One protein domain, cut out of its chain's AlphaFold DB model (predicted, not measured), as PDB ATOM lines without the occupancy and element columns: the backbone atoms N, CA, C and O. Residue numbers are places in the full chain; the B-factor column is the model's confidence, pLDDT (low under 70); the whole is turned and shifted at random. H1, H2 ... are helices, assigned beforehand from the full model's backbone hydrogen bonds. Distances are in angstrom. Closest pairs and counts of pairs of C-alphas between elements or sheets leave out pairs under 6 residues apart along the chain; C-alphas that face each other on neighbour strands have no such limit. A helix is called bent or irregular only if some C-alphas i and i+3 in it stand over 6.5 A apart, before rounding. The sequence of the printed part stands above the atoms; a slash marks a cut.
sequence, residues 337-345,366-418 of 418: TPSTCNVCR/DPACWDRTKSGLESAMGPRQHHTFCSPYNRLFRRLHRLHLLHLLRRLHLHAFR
ATOM      1  N   THR A 337      -1.035 -49.951 -19.502       47.38
ATOM      2  CA  THR A 337      -0.913 -49.422 -20.879       47.38
ATOM      3  C   THR A 337      -0.525 -47.939 -21.020       47.38
ATOM      4  O   THR A 337      -1.026 -47.081 -20.301       47.38
ATOM      5  N   PRO A 338       0.369 -47.594 -21.969       51.69
ATOM      6  CA  PRO A 338       0.856 -46.220 -22.149       51.69
ATOM      7  C   PRO A 338      -0.256 -45.202 -22.472       51.69
ATOM      8  O   PRO A 338      -0.095 -44.011 -22.207       51.69
ATOM      9  N   SER A 339      -1.402 -45.652 -22.991       50.28
ATOM     10  CA  SER A 339      -2.548 -44.800 -23.319       50.28
ATOM     11  C   SER A 339      -3.297 -44.283 -22.084       50.28
ATOM     12  O   SER A 339      -3.685 -43.116 -22.059       50.28
ATOM     13  N   THR A 340      -3.458 -45.088 -21.031       54.66
ATOM     14  CA  THR A 340      -4.113 -44.652 -19.782       54.66
ATOM     15  C   THR A 340      -3.217 -43.703 -18.986       54.66
ATOM     16  O   THR A 340      -3.709 -42.740 -18.396       54.66
ATOM     17  N   CYS A 341      -1.894 -43.898 -19.046       52.78
ATOM     18  CA  CYS A 341      -0.945 -42.975 -18.436       52.78
ATOM     19  C   CYS A 341      -1.007 -41.593 -19.107       52.78
ATOM     20  O   CYS A 341      -0.957 -40.592 -18.400       52.78
ATOM     21  N   ASN A 342      -1.235 -41.503 -20.425       56.06
ATOM     22  CA  ASN A 342      -1.458 -40.215 -21.093       56.06
ATOM     23  C   ASN A 342      -2.754 -39.524 -20.633       56.06
ATOM     24  O   ASN A 342      -2.757 -38.309 -20.449       56.06
ATOM     25  N   VAL A 343      -3.833 -40.263 -20.358       58.69
ATOM     26  CA  VAL A 343      -5.080 -39.683 -19.817       58.69
ATOM     27  C   VAL A 343      -4.889 -39.173 -18.381       58.69
ATOM     28  O   VAL A 343      -5.279 -38.045 -18.077       58.69
ATOM     29  N   CYS A 344      -4.225 -39.934 -17.503       54.06
ATOM     30  CA  CYS A 344      -3.875 -39.474 -16.148       54.06
ATOM     31  C   CYS A 344      -2.940 -38.256 -16.180       54.06
ATOM     32  O   CYS A 344      -3.133 -37.281 -15.457       54.06
ATOM     33  N   ARG A 345      -1.945 -38.288 -17.068       61.34
ATOM     34  CA  ARG A 345      -0.949 -37.230 -17.225       61.34
ATOM     35  C   ARG A 345      -1.566 -35.916 -17.697       61.34
ATOM     36  O   ARG A 345      -1.217 -34.862 -17.175       61.34
ATOM     37  N   ASP A 366      -4.516 -34.421  -4.140       65.56
ATOM     38  CA  ASP A 366      -5.705 -33.575  -4.241       65.56
ATOM     39  C   ASP A 366      -6.919 -34.437  -4.643       65.56
ATOM     40  O   ASP A 366      -6.925 -35.001  -5.748       65.56
ATOM     41  N   PRO A 367      -7.966 -34.543  -3.799       66.56
ATOM     42  CA  PRO A 367      -9.174 -35.297  -4.135       66.56
ATOM     43  C   PRO A 367      -9.808 -34.831  -5.456       66.56
ATOM     44  O   PRO A 367     -10.403 -35.640  -6.168       66.56
ATOM     45  N   ALA A 368      -9.601 -33.570  -5.854       66.81
ATOM     46  CA  ALA A 368     -10.092 -33.045  -7.123       66.81
ATOM     47  C   ALA A 368      -9.366 -33.614  -8.362       66.81
ATOM     48  O   ALA A 368      -9.981 -33.699  -9.427       66.81
ATOM     49  N   CYS A 369      -8.088 -34.019  -8.263       68.25
ATOM     50  CA  CYS A 369      -7.383 -34.706  -9.364       68.25
ATOM     51  C   CYS A 369      -7.970 -36.108  -9.562       68.25
ATOM     52  O   CYS A 369      -8.272 -36.482 -10.694       68.25
ATOM     53  N   TRP A 370      -8.268 -36.828  -8.474       71.31
ATOM     54  CA  TRP A 370      -8.930 -38.133  -8.557       71.31
ATOM     55  C   TRP A 370     -10.311 -38.050  -9.222       71.31
ATOM     56  O   TRP A 370     -10.605 -38.831 -10.130       71.31
ATOM     57  N   ASP A 371     -11.138 -37.077  -8.831       70.88
ATOM     58  CA  ASP A 371     -12.477 -36.905  -9.405       70.88
ATOM     59  C   ASP A 371     -12.432 -36.508 -10.893       70.88
ATOM     60  O   ASP A 371     -13.208 -37.027 -11.705       70.88
ATOM     61  N   ARG A 372     -11.469 -35.665 -11.300       76.19
ATOM     62  CA  ARG A 372     -11.252 -35.336 -12.721       76.19
ATOM     63  C   ARG A 372     -10.782 -36.538 -13.527       76.19
ATOM     64  O   ARG A 372     -11.340 -36.799 -14.589       76.19
ATOM     65  N   THR A 373      -9.805 -37.299 -13.036       73.88
ATOM     66  CA  THR A 373      -9.332 -38.506 -13.726       73.88
ATOM     67  C   THR A 373     -10.449 -39.539 -13.852       73.88
ATOM     68  O   THR A 373     -10.626 -40.114 -14.924       73.88
ATOM     69  N   LYS A 374     -11.258 -39.724 -12.803       74.94
ATOM     70  CA  LYS A 374     -12.417 -40.619 -12.829       74.94
ATOM     71  C   LYS A 374     -13.447 -40.187 -13.878       74.94
ATOM     72  O   LYS A 374     -13.829 -41.004 -14.708       74.94
ATOM     73  N   SER A 375     -13.849 -38.914 -13.888       74.38
ATOM     74  CA  SER A 375     -14.826 -38.395 -14.863       74.38
ATOM     75  C   SER A 375     -14.329 -38.459 -16.317       74.38
ATOM     76  O   SER A 375     -15.104 -38.764 -17.229       74.38
ATOM     77  N   GLY A 376     -13.026 -38.249 -16.541       79.56
ATOM     78  CA  GLY A 376     -12.396 -38.411 -17.852       79.56
ATOM     79  C   GLY A 376     -12.365 -39.870 -18.313       79.56
ATOM     80  O   GLY A 376     -12.665 -40.159 -19.471       79.56
ATOM     81  N   LEU A 377     -12.072 -40.802 -17.403       69.81
ATOM     82  CA  LEU A 377     -12.079 -42.237 -17.693       69.81
ATOM     83  C   LEU A 377     -13.502 -42.756 -17.969       69.81
ATOM     84  O   LEU A 377     -13.705 -43.529 -18.906       69.81
ATOM     85  N   GLU A 378     -14.492 -42.298 -17.195       75.38
ATOM     86  CA  GLU A 378     -15.913 -42.617 -17.391       75.38
ATOM     87  C   GLU A 378     -16.436 -42.090 -18.736       75.38
ATOM     88  O   GLU A 378     -17.163 -42.808 -19.426       75.38
ATOM     89  N   SER A 379     -16.006 -40.892 -19.154       73.94
ATOM     90  CA  SER A 379     -16.346 -40.336 -20.474       73.94
ATOM     91  C   SER A 379     -15.677 -41.090 -21.627       73.94
ATOM     92  O   SER A 379     -16.283 -41.239 -22.685       73.94
ATOM     93  N   ALA A 380     -14.449 -41.586 -21.441       74.06
ATOM     94  CA  ALA A 380     -13.695 -42.260 -22.498       74.06
ATOM     95  C   ALA A 380     -14.109 -43.726 -22.717       74.06
ATOM     96  O   ALA A 380     -14.113 -44.199 -23.850       74.06
ATOM     97  N   MET A 381     -14.439 -44.462 -21.651       74.50
ATOM     98  CA  MET A 381     -14.736 -45.903 -21.728       74.50
ATOM     99  C   MET A 381     -16.242 -46.212 -21.749       74.50
ATOM    100  O   MET A 381     -16.655 -47.334 -22.043       74.50
ATOM    101  N   GLY A 382     -17.088 -45.225 -21.449       80.56
ATOM    102  CA  GLY A 382     -18.524 -45.420 -21.295       80.56
ATOM    103  C   GLY A 382     -18.888 -46.221 -20.030       80.56
ATOM    104  O   GLY A 382     -18.097 -47.013 -19.500       80.56
ATOM    105  N   PRO A 383     -20.123 -46.069 -19.521       67.06
ATOM    106  CA  PRO A 383     -20.509 -46.547 -18.189       67.06
ATOM    107  C   PRO A 383     -20.442 -48.075 -18.034       67.06
ATOM    108  O   PRO A 383     -20.200 -48.584 -16.939       67.06
ATOM    109  N   ARG A 384     -20.619 -48.833 -19.128       64.19
ATOM    110  CA  ARG A 384     -20.581 -50.304 -19.100       64.19
ATOM    111  C   ARG A 384     -19.169 -50.886 -19.089       64.19
ATOM    112  O   ARG A 384     -18.958 -51.895 -18.425       64.19
ATOM    113  N   GLN A 385     -18.205 -50.278 -19.783       70.81
ATOM    114  CA  GLN A 385     -16.836 -50.810 -19.800       70.81
ATOM    115  C   GLN A 385     -16.067 -50.410 -18.537       70.81
ATOM    116  O   GLN A 385     -15.282 -51.209 -18.029       70.81
ATOM    117  N   HIS A 386     -16.374 -49.243 -17.957       70.81
ATOM    118  CA  HIS A 386     -15.788 -48.787 -16.696       70.81
ATOM    119  C   HIS A 386     -16.031 -49.775 -15.541       70.81
ATOM    120  O   HIS A 386     -15.108 -50.105 -14.800       70.81
ATOM    121  N   HIS A 387     -17.238 -50.339 -15.415       66.19
ATOM    122  CA  HIS A 387     -17.526 -51.331 -14.372       66.19
ATOM    123  C   HIS A 387     -16.728 -52.630 -14.538       66.19
ATOM    124  O   HIS A 387     -16.226 -53.173 -13.550       66.19
ATOM    125  N   THR A 388     -16.585 -53.117 -15.769       70.88
ATOM    126  CA  THR A 388     -15.859 -54.359 -16.062       70.88
ATOM    127  C   THR A 388     -14.357 -54.184 -15.857       70.88
ATOM    128  O   THR A 388     -13.716 -55.067 -15.291       70.88
ATOM    129  N   PHE A 389     -13.810 -53.025 -16.238       68.38
ATOM    130  CA  PHE A 389     -12.399 -52.716 -16.038       68.38
ATOM    131  C   PHE A 389     -12.088 -52.409 -14.572       68.38
ATOM    132  O   PHE A 389     -11.198 -53.022 -14.002       68.38
ATOM    133  N   CYS A 390     -12.839 -51.533 -13.900       70.94
ATOM    134  CA  CYS A 390     -12.493 -51.077 -12.550       70.94
ATOM    135  C   CYS A 390     -12.817 -52.083 -11.436       70.94
ATOM    136  O   CYS A 390     -12.184 -52.037 -10.380       70.94
ATOM    137  N   SER A 391     -13.760 -53.010 -11.633       81.25
ATOM    138  CA  SER A 391     -14.140 -54.007 -10.617       81.25
ATOM    139  C   SER A 391     -12.972 -54.886 -10.118       81.25
ATOM    140  O   SER A 391     -12.761 -54.952  -8.897       81.25
ATOM    141  N   PRO A 392     -12.162 -55.530 -10.985       82.25
ATOM    142  CA  PRO A 392     -11.023 -56.332 -10.533       82.25
ATOM    143  C   PRO A 392      -9.928 -55.490  -9.859       82.25
ATOM    144  O   PRO A 392      -9.413 -55.901  -8.816       82.25
ATOM    145  N   TYR A 393      -9.622 -54.291 -10.369       80.38
ATOM    146  CA  TYR A 393      -8.607 -53.419  -9.761       80.38
ATOM    147  C   TYR A 393      -9.041 -52.882  -8.399       80.38
ATOM    148  O   TYR A 393      -8.233 -52.846  -7.477       80.38
ATOM    149  N   ASN A 394     -10.320 -52.552  -8.214       82.62
ATOM    150  CA  ASN A 394     -10.832 -52.090  -6.922       82.62
ATOM    151  C   ASN A 394     -10.777 -53.218  -5.869       82.62
ATOM    152  O   ASN A 394     -10.431 -52.989  -4.709       82.62
ATOM    153  N   ARG A 395     -11.015 -54.476  -6.278       85.81
ATOM    154  CA  ARG A 395     -10.801 -55.651  -5.410       85.81
ATOM    155  C   ARG A 395      -9.325 -55.850  -5.062       85.81
ATOM    156  O   ARG A 395      -9.021 -56.116  -3.897       85.81
ATOM    157  N   LEU A 396      -8.418 -55.715  -6.030       89.81
ATOM    158  CA  LEU A 396      -6.976 -55.847  -5.806       89.81
ATOM    159  C   LEU A 396      -6.443 -54.733  -4.895       89.81
ATOM    160  O   LEU A 396      -5.746 -55.020  -3.923       89.81
ATOM    161  N   PHE A 397      -6.843 -53.486  -5.140       91.31
ATOM    162  CA  PHE A 397      -6.468 -52.329  -4.334       91.31
ATOM    163  C   PHE A 397      -6.934 -52.480  -2.884       91.31
ATOM    164  O   PHE A 397      -6.140 -52.326  -1.959       91.31
ATOM    165  N   ARG A 398      -8.187 -52.899  -2.654       91.31
ATOM    166  CA  ARG A 398      -8.688 -53.185  -1.297       91.31
ATOM    167  C   ARG A 398      -7.895 -54.293  -0.598       91.31
ATOM    168  O   ARG A 398      -7.686 -54.211   0.612       91.31
ATOM    169  N   ARG A 399      -7.445 -55.322  -1.326       93.00
ATOM    170  CA  ARG A 399      -6.594 -56.392  -0.769       93.00
ATOM    171  C   ARG A 399      -5.201 -55.877  -0.409       93.00
ATOM    172  O   ARG A 399      -4.746 -56.136   0.703       93.00
ATOM    173  N   LEU A 400      -4.562 -55.113  -1.294       94.56
ATOM    174  CA  LEU A 400      -3.254 -54.505  -1.036       94.56
ATOM    175  C   LEU A 400      -3.309 -53.519   0.133       94.56
ATOM    176  O   LEU A 400      -2.458 -53.574   1.018       94.56
ATOM    177  N   HIS A 401      -4.353 -52.695   0.202       94.06
ATOM    178  CA  HIS A 401      -4.568 -51.773   1.313       94.06
ATOM    179  C   HIS A 401      -4.751 -52.517   2.645       94.06
ATOM    180  O   HIS A 401      -4.154 -52.141   3.651       94.06
ATOM    181  N   ARG A 402      -5.515 -53.622   2.667       95.12
ATOM    182  CA  ARG A 402      -5.641 -54.479   3.861       95.12
ATOM    183  C   ARG A 402      -4.305 -55.091   4.283       95.12
ATOM    184  O   ARG A 402      -4.005 -55.097   5.472       95.12
ATOM    185  N   LEU A 403      -3.497 -55.572   3.339       96.81
ATOM    186  CA  LEU A 403      -2.171 -56.123   3.637       96.81
ATOM    187  C   LEU A 403      -1.220 -55.054   4.188       96.81
ATOM    188  O   LEU A 403      -0.516 -55.306   5.164       96.81
ATOM    189  N   HIS A 404      -1.237 -53.854   3.609       96.12
ATOM    190  CA  HIS A 404      -0.432 -52.736   4.089       96.12
ATOM    191  C   HIS A 404      -0.836 -52.316   5.510       96.12
ATOM    192  O   HIS A 404       0.024 -52.137   6.372       96.12
ATOM    193  N   LEU A 405      -2.144 -52.246   5.786       97.12
ATOM    194  CA  LEU A 405      -2.671 -51.943   7.116       97.12
ATOM    195  C   LEU A 405      -2.267 -53.009   8.147       97.12
ATOM    196  O   LEU A 405      -1.819 -52.667   9.238       97.12
ATOM    197  N   LEU A 406      -2.361 -54.296   7.797       97.69
ATOM    198  CA  LEU A 406      -1.916 -55.391   8.667       97.69
ATOM    199  C   LEU A 406      -0.412 -55.318   8.958       97.69
ATOM    200  O   LEU A 406       0.013 -55.567  10.086       97.69
ATOM    201  N   HIS A 407       0.399 -54.939   7.970       97.44
ATOM    202  CA  HIS A 407       1.840 -54.767   8.155       97.44
ATOM    203  C   HIS A 407       2.172 -53.588   9.077       97.44
ATOM    204  O   HIS A 407       3.034 -53.714   9.949       97.44
ATOM    205  N   LEU A 408       1.460 -52.467   8.937       97.31
ATOM    206  CA  LEU A 408       1.582 -51.316   9.836       97.31
ATOM    207  C   LEU A 408       1.182 -51.672  11.270       97.31
ATOM    208  O   LEU A 408       1.934 -51.379  12.197       97.31
ATOM    209  N   LEU A 409       0.060 -52.373  11.454       97.94
ATOM    210  CA  LEU A 409      -0.383 -52.838  12.771       97.94
ATOM    211  C   LEU A 409       0.636 -53.790  13.407       97.94
ATOM    212  O   LEU A 409       0.946 -53.656  14.589       97.94
ATOM    213  N   ARG A 410       1.229 -54.701  12.626       97.88
ATOM    214  CA  ARG A 410       2.286 -55.597  13.114       97.88
ATOM    215  C   ARG A 410       3.533 -54.829  13.558       97.88
ATOM    216  O   ARG A 410       4.118 -55.167  14.584       97.88
ATOM    217  N   ARG A 411       3.943 -53.799  12.812       97.44
ATOM    218  CA  ARG A 411       5.075 -52.935  13.196       97.44
ATOM    219  C   ARG A 411       4.781 -52.143  14.466       97.44
ATOM    220  O   ARG A 411       5.644 -52.073  15.332       97.44
ATOM    221  N   LEU A 412       3.571 -51.603  14.587       97.81
ATOM    222  CA  LEU A 412       3.147 -50.852  15.765       97.81
ATOM    223  C   LEU A 412       3.088 -51.751  17.007       97.81
ATOM    224  O   LEU A 412       3.580 -51.369  18.062       97.81
ATOM    225  N   HIS A 413       2.600 -52.984  16.862       97.88
ATOM    226  CA  HIS A 413       2.603 -53.975  17.936       97.88
ATOM    227  C   HIS A 413       4.026 -54.357  18.372       97.88
ATOM    228  O   HIS A 413       4.311 -54.413  19.561       97.88
ATOM    229  N   LEU A 414       4.956 -54.569  17.433       97.56
ATOM    230  CA  LEU A 414       6.363 -54.845  17.764       97.56
ATOM    231  C   LEU A 414       7.055 -53.663  18.455       97.56
ATOM    232  O   LEU A 414       7.971 -53.881  19.241       97.56
ATOM    233  N   HIS A 415       6.639 -52.431  18.159       95.50
ATOM    234  CA  HIS A 415       7.156 -51.239  18.826       95.50
ATOM    235  C   HIS A 415       6.519 -51.012  20.202       95.50
ATOM    236  O   HIS A 415       7.155 -50.417  21.054       95.50
ATOM    237  N   ALA A 416       5.290 -51.475  20.439       95.62
ATOM    238  CA  ALA A 416       4.644 -51.378  21.750       95.62
ATOM    239  C   ALA A 416       5.181 -52.403  22.768       95.62
ATOM    240  O   ALA A 416       5.043 -52.206  23.969       95.62
ATOM    241  N   PHE A 417       5.763 -53.507  22.288       93.81
ATOM    242  CA  PHE A 417       6.390 -54.542  23.122       93.81
ATOM    243  C   PHE A 417       7.874 -54.288  23.426       93.81
ATOM    244  O   PHE A 417       8.459 -55.019  24.224       93.81
ATOM    245  N   ARG A 418       8.483 -53.305  22.762       87.00
ATOM    246  CA  ARG A 418       9.829 -52.810  23.060       87.00
ATOM    247  C   ARG A 418       9.712 -51.559  23.906       87.00
ATOM    248  O   ARG A 418      10.592 -51.394  24.774       87.00
TER     249      ARG A 418
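Overview. This is residues 337 to 345 and 366 to 418 of the 418 residues of an uncharacterized protein of Protopolystoma xenopodis (UniProt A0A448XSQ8). One long helix, H2, is bent near its beginning into a hook: its long arm H2b runs out as a shaft, its shorter arm H2a folds back, and the small helix H1 packs on H2a. Residues 390 to 418 stick out free from this hooked body, and H2b makes most of the length. The printed part has 62 residues with two named helices, H1 then H2, and no named strand; the class is all helix. The whole is extended, with a radius of gyration of the C-alphas of 17.0 A and spans of 52 by 24 by 21 A.

Along the chain. By its hydrogen bonds H2, residues 367 to 416, was assigned as one helix, but it is bent: C-alphas 380 and 383 are 9.1 A apart. Its arm H2b, residues 383 to 416, is 47.4 A long and ends with C-alpha 416 at (4.644, -51.378, 21.750). H2b is itself irregular, with C-alphas 389 and 392 6.7 A apart, and has a kink of 37 degrees near residue 390. The arm H2a, residues 367 to 380, is 20.2 A long. H1, residues 338 to 345, begins with C-alpha 338 at (0.856, -46.220, -22.149).

Arrangement. H2a and H2b are close but not clearly touching; their closest C-alphas, those of Glu 378 and His 386, are 6.2 A apart. They run opposite ways at a shallow tilt of 29 degrees. H1 touches H2a, which meets it with residues 373 to 377 alone; the closest C-alphas, those of Cys 344 and Thr 373, are 6.0 A apart. These two run opposite ways at a steep tilt of 43 degrees. H1 and H2b are apart. Every O i to N i+4 pair is within hydrogen-bond range in H1 and H2a, and 26 of 30 are in H2b.

Size, cuts and confidence. The C-alphas farthest apart are those of Gly 382 and Arg 418, at 53.2 A. Residues 346 to 365 are not printed, and C-alphas 345 and 366 are 14.3 A apart across this cut. Mean pLDDT of the printed part is 78.6; it is under 70 at 18 residues, among them 337 to 345 and 366 to 369.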